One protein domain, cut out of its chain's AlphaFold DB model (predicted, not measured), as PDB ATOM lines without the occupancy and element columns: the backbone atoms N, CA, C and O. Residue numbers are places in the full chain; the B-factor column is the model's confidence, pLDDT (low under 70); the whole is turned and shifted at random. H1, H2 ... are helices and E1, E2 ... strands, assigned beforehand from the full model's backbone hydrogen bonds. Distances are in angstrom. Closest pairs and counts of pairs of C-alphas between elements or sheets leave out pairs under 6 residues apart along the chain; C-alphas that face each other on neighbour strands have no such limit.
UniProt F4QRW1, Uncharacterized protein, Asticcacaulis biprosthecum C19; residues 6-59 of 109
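Overview. This is residues 6 to 59 of the 109 residues of an uncharacterized protein of Asticcacaulis biprosthecum C19 (UniProt F4QRW1). The model is a long, open loop of chain: a small two-stranded ribbon of E1 and E2 at one end, helix H2 at the other end, and helix H1 between them. Residues 43 to 54, with no named element, run back from H2 to the ribbon. The printed part has 54 residues, with two named helices and two named strands in the order E1, H1, H2, E2; the sheet, in the order E1 - E2, is antiparallel, and the class is mixed, helices and strands. It is elongated, 35 by 21 by 17 A, and only just loose, close to compact, with a radius of gyration of the C-alphas of 12.3 A.

Arrangement. Look first at E1, residues 6 to 8, and its antiparallel neighbour E2, residues 55 to 58; their directions stand at 137 degrees. Here N 8 and O 55 are 2.9 A apart and N 57 and O 6 are 3.1 A apart, both within hydrogen-bond range. Next come H1, residues 17 to 25, and H2, residues 30 to 42, which run opposite ways at a shallow tilt of 32 degrees. They are close but not clearly touching; their closest C-alphas, of Glu 25 and Ala 33, are 5.3 A apart. The closest C-alphas of H1 and E2, those of Leu 17 and Leu 55, are 7.6 A apart. E1 and H2 are apart. In H1 and H2 every O i to N i+4 pair is within hydrogen-bond range.

Along the chain. Find C-alpha 6 at (154.899, 168.124, 148.258), where E1 begins; it spans 6.1 A. H1 starts at C-alpha 17, (153.635, 172.684, 136.188), and measures 12.5 A. H2 measures 18.5 A. E2, 10.3 A long, ends at C-alpha 58, (155.351, 162.809, 143.934).

Size, cuts and confidence. The C-alphas farthest apart, of Gly 10 and Glu 31, are 35.8 A apart. The printed part has no cut. The link from H2 to E2 is long, with 12 residues. The mean pLDDT of the printed part is 86.1; residues 6 to 13 and 58 to 59 are under 70.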
ATOM      1  N   PHE A   6     154.109 167.359 147.301       65.31
ATOM      2  CA  PHE A   6     154.899 168.124 148.258       65.31
ATOM      3  C   PHE A   6     155.577 169.273 147.515       65.31
ATOM      4  O   PHE A   6     156.204 169.038 146.481       65.31
ATOM      5  N   GLU A   7     155.430 170.498 148.026       66.06
ATOM      6  CA  GLU A   7     156.220 171.638 147.555       66.06
ATOM      7  C   GLU A   7     157.687 171.399 147.905       66.06
ATOM      8  O   GLU A   7     158.037 171.126 149.059       66.06
ATOM      9  N   ASP A   8     158.538 171.495 146.895       64.62
ATOM     10  CA  ASP A   8     159.965 171.285 147.020       64.62
ATOM     11  C   ASP A   8     160.728 172.554 146.627       64.62
ATOM     12  O   ASP A   8     160.630 173.049 145.506       64.62
ATOM     13  N   ASN A   9     161.507 173.070 147.577       55.66
ATOM     14  CA  ASN A   9     162.376 174.230 147.393       55.66
ATOM     15  C   ASN A   9     163.863 173.835 147.265       55.66
ATOM     16  O   ASN A   9     164.719 174.712 147.374       55.66
ATOM     17  N   GLY A  10     164.208 172.548 147.083       53.09
ATOM     18  CA  GLY A  10     165.623 172.162 147.042       53.09
ATOM     19  C   GLY A  10     166.018 170.715 146.721       53.09
ATOM     20  O   GLY A  10     167.185 170.394 146.940       53.09
ATOM     21  N   SER A  11     165.143 169.831 146.229       53.00
ATOM     22  CA  SER A  11     165.574 168.535 145.678       53.00
ATOM     23  C   SER A  11     165.887 168.636 144.178       53.00
ATOM     24  O   SER A  11     165.272 169.397 143.437       53.00
ATOM     25  N   GLU A  12     166.825 167.814 143.697       58.09
ATOM     26  CA  GLU A  12     167.149 167.688 142.265       58.09
ATOM     27  C   GLU A  12     166.020 167.017 141.441       58.09
ATOM     28  O   GLU A  12     166.197 166.773 140.248       58.09
ATOM     29  N   SER A  13     164.874 166.674 142.055       65.19
ATOM     30  CA  SER A  13     163.828 165.831 141.451       65.19
ATOM     31  C   SER A  13     162.442 166.473 141.323       65.19
ATOM     32  O   SER A  13     161.539 165.851 140.754       65.19
ATOM     33  N   GLY A  14     162.264 167.699 141.822       77.00
ATOM     34  CA  GLY A  14     161.009 168.436 141.698       77.00
ATOM     35  C   GLY A  14     160.664 168.776 140.240       77.00
ATOM     36  O   GLY A  14     161.545 169.010 139.414       77.00
ATOM     37  N   MET A  15     159.370 168.805 139.912       85.38
ATOM     38  CA  MET A  15     158.862 169.218 138.598       85.38
ATOM     39  C   MET A  15     157.880 170.374 138.746       85.38
ATOM     40  O   MET A  15     156.957 170.310 139.556       85.38
ATOM     41  N   SER A  16     158.054 171.413 137.936       91.56
ATOM     42  CA  SER A  16     157.080 172.497 137.839       91.56
ATOM     43  C   SER A  16     155.846 172.077 137.033       91.56
ATOM     44  O   SER A  16     155.819 171.023 136.384       91.56
ATOM     45  N   LEU A  17     154.809 172.920 137.030       92.12
ATOM     46  CA  LEU A  17     153.635 172.684 136.188       92.12
ATOM     47  C   LEU A  17     154.010 172.712 134.698       92.12
ATOM     48  O   LEU A  17     153.563 171.848 133.940       92.12
ATOM     49  N   ASN A  18     154.871 173.649 134.290       94.56
ATOM     50  CA  ASN A  18     155.358 173.727 132.912       94.56
ATOM     51  C   ASN A  18     156.163 172.471 132.535       94.56
ATOM     52  O   ASN A  18     155.977 171.918 131.449       94.56
ATOM     53  N   ASP A  19     157.007 171.963 133.440       91.81
ATOM     54  CA  ASP A  19     157.768 170.729 133.205       91.81
ATOM     55  C   ASP A  19     156.850 169.523 133.038       91.81
ATOM     56  O   ASP A  19     157.064 168.701 132.145       91.81
ATOM     57  N   LEU A  20     155.799 169.426 133.856       91.38
ATOM     58  CA  LEU A  20     154.818 168.350 133.758       91.38
ATOM     59  C   LEU A  20     154.078 168.378 132.414       91.38
ATOM     60  O   LEU A  20     153.874 167.324 131.804       91.38
ATOM     61  N   VAL A  21     153.712 169.569 131.934       93.75
ATOM     62  CA  VAL A  21     153.059 169.755 130.631       93.75
ATOM     63  C   VAL A  21     153.992 169.328 129.499       93.75
ATOM     64  O   VAL A  21     153.634 168.425 128.740       93.75
ATOM     65  N   ARG A  22     155.222 169.858 129.442       93.94
ATOM     66  CA  ARG A  22     156.217 169.508 128.407       93.94
ATOM     67  C   ARG A  22     156.551 168.014 128.412       93.94
ATOM     68  O   ARG A  22     156.618 167.367 127.367       93.94
ATOM     69  N   ARG A  23     156.719 167.427 129.602       91.75
ATOM     70  CA  ARG A  23     156.992 165.993 129.793       91.75
ATOM     71  C   ARG A  23     155.827 165.104 129.351       91.75
ATOM     72  O   ARG A  23     156.056 163.950 128.972       91.75
ATOM     73  N   SER A  24     154.597 165.602 129.445       92.19
ATOM     74  CA  SER A  24     153.408 164.900 128.957       92.19
ATOM     75  C   SER A  24     153.331 164.977 127.435       92.19
ATOM     76  O   SER A  24     153.213 163.942 126.788       92.19
ATOM     77  N   GLU A  25     153.513 166.169 126.860       93.12
ATOM     78  CA  GLU A  25     153.524 166.374 125.407       93.12
ATOM     79  C   GLU A  25     154.590 165.538 124.697       93.12
ATOM     80  O   GLU A  25     154.300 164.934 123.669       93.12
ATOM     81  N   ALA A  26     155.787 165.416 125.278       92.69
ATOM     82  CA  ALA A  26     156.874 164.609 124.718       92.69
ATOM     83  C   ALA A  26     156.545 163.105 124.581       92.69
ATOM     84  O   ALA A  26     157.285 162.371 123.930       92.69
ATOM     85  N   ARG A  27     155.465 162.622 125.211       93.31
ATOM     86  CA  ARG A  27     154.992 161.229 125.107       93.31
ATOM     87  C   ARG A  27     153.897 161.040 124.059       93.31
ATOM     88  O   ARG A  27     153.468 159.909 123.836       93.31
ATOM     89  N   PHE A  28     153.402 162.120 123.473       94.38
ATOM     90  CA  PHE A  28     152.248 162.112 122.589       94.38
ATOM     91  C   PHE A  28     152.669 162.214 121.120       94.38
ATOM     92  O   PHE A  28     153.719 162.757 120.794       94.38
ATOM     93  N   SER A  29     151.825 161.699 120.222       95.06
ATOM     94  CA  SER A  29     151.900 162.058 118.802       95.06
ATOM     95  C   SER A  29     151.492 163.521 118.603       95.06
ATOM     96  O   SER A  29     150.776 164.075 119.438       95.06
ATOM     97  N   ASP A  30     151.868 164.133 117.478       92.56
ATOM     98  CA  ASP A  30     151.556 165.542 117.187       92.56
ATOM     99  C   ASP A  30     150.057 165.868 117.292       92.56
ATOM    100  O   ASP A  30     149.665 166.897 117.853       92.56
ATOM    101  N   GLU A  31     149.202 164.968 116.800       94.69
ATOM    102  CA  GLU A  31     147.745 165.094 116.887       94.69
ATOM    103  C   GLU A  31     147.258 165.068 118.343       94.69
ATOM    104  O   GLU A  31     146.478 165.923 118.767       94.69
ATOM    105  N   THR A  32     147.775 164.127 119.137       94.94
ATOM    106  CA  THR A  32     147.413 163.980 120.553       94.94
ATOM    107  C   THR A  32     147.919 165.166 121.375       94.94
ATOM    108  O   THR A  32     147.199 165.672 122.234       94.94
ATOM    109  N   ALA A  33     149.124 165.663 121.083       93.56
ATOM    110  CA  ALA A  33     149.688 166.843 121.727       93.56
ATOM    111  C   ALA A  33     148.854 168.101 121.435       93.56
ATOM    112  O   ALA A  33     148.617 168.910 122.331       93.56
ATOM    113  N   ARG A  34     148.337 168.255 120.208       94.12
ATOM    114  CA  ARG A  34     147.429 169.361 119.867       94.12
ATOM    115  C   ARG A  34     146.126 169.293 120.662       94.12
ATOM    116  O   ARG A  34     145.745 170.288 121.271       94.12
ATOM    117  N   LEU A  35     145.490 168.120 120.711       96.38
ATOM    118  CA  LEU A  35     144.283 167.924 121.515       96.38
ATOM    119  C   LEU A  35     144.546 168.211 123.000       96.38
ATOM    120  O   LEU A  35     143.721 168.829 123.669       96.38
ATOM    121  N   PHE A  36     145.699 167.786 123.515       95.38
ATOM    122  CA  PHE A  36     146.113 168.056 124.887       95.38
ATOM    123  C   PHE A  36     146.248 169.560 125.165       95.38
ATOM    124  O   PHE A  36     145.679 170.038 126.147       95.38
ATOM    125  N   ARG A  37     146.895 170.329 124.278       94.00
ATOM    126  CA  ARG A  37     146.978 171.796 124.397       94.00
ATOM    127  C   ARG A  37     145.613 172.468 124.381       94.00
ATOM    128  O   ARG A  37     145.362 173.330 125.217       94.00
ATOM    129  N   ASP A  38     144.715 172.047 123.496       95.88
ATOM    130  CA  ASP A  38     143.360 172.604 123.437       95.88
ATOM    131  C   ASP A  38     142.598 172.358 124.752       95.88
ATOM    132  O   ASP A  38     141.870 173.227 125.238       95.88
ATOM    133  N   ARG A  39     142.804 171.193 125.382       96.44
ATOM    134  CA  ARG A  39     142.222 170.874 126.695       96.44
ATOM    135  C   ARG A  39     142.849 171.675 127.829       96.44
ATOM    136  O   ARG A  39     142.115 172.120 128.707       96.44
ATOM    137  N   LEU A  40     144.161 171.882 127.803       95.94
ATOM    138  CA  LEU A  40     144.849 172.745 128.763       95.94
ATOM    139  C   LEU A  40     144.335 174.187 128.676       95.94
ATOM    140  O   LEU A  40     143.979 174.765 129.702       95.94
ATOM    141  N   LEU A  41     144.197 174.723 127.461       95.69
ATOM    142  CA  LEU A  41     143.630 176.052 127.221       95.69
ATOM    143  C   LEU A  41     142.188 176.156 127.730       95.69
ATOM    144  O   LEU A  41     141.848 177.121 128.412       95.69
ATOM    145  N   ALA A  42     141.350 175.149 127.464       96.25
ATOM    146  CA  ALA A  42     139.985 175.096 127.992       96.25
ATOM    147  C   ALA A  42     139.946 175.032 129.533       96.25
ATOM    148  O   ALA A  42     139.008 175.537 130.145       96.25
ATOM    149  N   GLY A  43     140.969 174.439 130.155       93.19
ATOM    150  CA  GLY A  43     141.183 174.431 131.603       93.19
ATOM    151  C   GLY A  43     141.808 175.715 132.164       93.19
ATOM    152  O   GLY A  43     142.033 175.792 133.369       93.19
ATOM    153  N   GLY A  44     142.096 176.713 131.323       94.19
ATOM    154  CA  GLY A  44     142.693 177.989 131.724       94.19
ATOM    155  C   GLY A  44     144.216 177.970 131.868       94.19
ATOM    156  O   GLY A  44     144.795 178.976 132.281       94.19
ATOM    157  N   TYR A  45     144.881 176.867 131.514       94.88
ATOM    158  CA  TYR A  45     146.336 176.822 131.468       94.88
ATOM    159  C   TYR A  45     146.852 177.549 130.224       94.88
ATOM    160  O   TYR A  45     146.482 177.238 129.092       94.88
ATOM    161  N   VAL A  46     147.760 178.492 130.450       93.56
ATOM    162  CA  VAL A  46     148.602 179.133 129.436       93.56
ATOM    163  C   VAL A  46     150.017 179.079 129.986       93.56
ATOM    164  O   VAL A  46     150.201 179.371 131.161       93.56
ATOM    165  N   GLU A  47     151.010 178.715 129.181       92.25
ATOM    166  CA  GLU A  47     152.396 178.662 129.656       92.25
ATOM    167  C   GLU A  47     152.855 180.058 130.106       92.25
ATOM    168  O   GLU A  47     152.813 181.026 129.342       92.25
ATOM    169  N   ARG A  48     153.248 180.168 131.376       94.00
ATOM    170  CA  ARG A  48     153.716 181.408 131.997       94.00
ATOM    171  C   ARG A  48     154.910 181.115 132.898       94.00
ATOM    172  O   ARG A  48     155.003 180.027 133.465       94.00
ATOM    173  N   LYS A  49     155.813 182.087 133.050       92.06
ATOM    174  CA  LYS A  49     157.046 181.919 133.844       92.06
ATOM    175  C   LYS A  49     156.764 181.688 135.325       92.06
ATOM    176  O   LYS A  49     157.521 181.011 136.007       92.06
ATOM    177  N   GLU A  50     155.657 182.222 135.823       91.19
ATOM    178  CA  GLU A  50     155.205 182.038 137.200       91.19
ATOM    179  C   GLU A  50     154.853 180.578 137.512       91.19
ATOM    180  O   GLU A  50     154.670 180.255 138.675       91.19
ATOM    181  N   TYR A  51     154.748 179.710 136.501       91.88
ATOM    182  CA  TYR A  51     154.460 178.282 136.654       91.88
ATOM    183  C   TYR A  51     155.701 177.392 136.578       91.88
ATOM    184  O   TYR A  51     155.567 176.175 136.702       91.88
ATOM    185  N   ASP A  52     156.891 177.976 136.398       89.00
ATOM    186  CA  ASP A  52     158.162 177.260 136.551       89.00
ATOM    187  C   ASP A  52     158.490 177.004 138.040       89.00
ATOM    188  O   ASP A  52     159.370 176.207 138.356       89.00
ATOM    189  N   LEU A  53     157.763 177.645 138.966       87.94
ATOM    190  CA  LEU A  53     157.819 177.427 140.414       87.94
ATOM    191  C   LEU A  53     156.400 177.517 141.021       87.94
ATOM    192  O   LEU A  53     155.560 178.225 140.471       87.94
ATOM    193  N   PRO A  54     156.111 176.860 142.159       85.88
ATOM    194  CA  PRO A  54     156.989 175.958 142.905       85.88
ATOM    195  C   PRO A  54     157.192 174.619 142.184       85.88
ATOM    196  O   PRO A  54     156.455 174.268 141.259       85.88
ATOM    197  N   LEU A  55     158.214 173.874 142.607       85.62
ATOM    198  CA  LEU A  55     158.420 172.504 142.149       85.62
ATOM    199  C   LEU A  55     157.604 171.545 143.016       85.62
ATOM    200  O   LEU A  55     157.474 171.737 144.225       85.62
ATOM    201  N   PHE A  56     157.082 170.497 142.389       78.88
ATOM    202  CA  PHE A  56     156.318 169.452 143.053       78.88
ATOM    203  C   PHE A  56     157.021 168.106 142.926       78.88
ATOM    204  O   PHE A  56     157.473 167.721 141.845       78.88
ATOM    205  N   GLU A  57     157.056 167.359 144.026       75.31
ATOM    206  CA  GLU A  57     157.520 165.973 144.056       75.31
ATOM    207  C   GLU A  57     156.346 165.026 144.352       75.31
ATOM    208  O   GLU A  57     155.481 165.308 145.188       75.31
ATOM    209  N   THR A  58     156.317 163.881 143.667       65.81
ATOM    210  CA  THR A  58     155.351 162.809 143.934       65.81
ATOM    211  C   THR A  58     156.005 161.738 144.793       65.81
ATOM    212  O   THR A  58     156.905 161.050 144.317       65.81
ATOM    213  N   GLY A  59     155.515 161.549 146.019       63.06
ATOM    214  CA  GLY A  59     155.975 160.480 146.908       63.06
ATOM    215  C   GLY A  59     157.429 160.651 147.352       63.06
ATOM    216  O   GLY A  59     158.354 160.166 146.706       63.06
TER     217      GLY A  59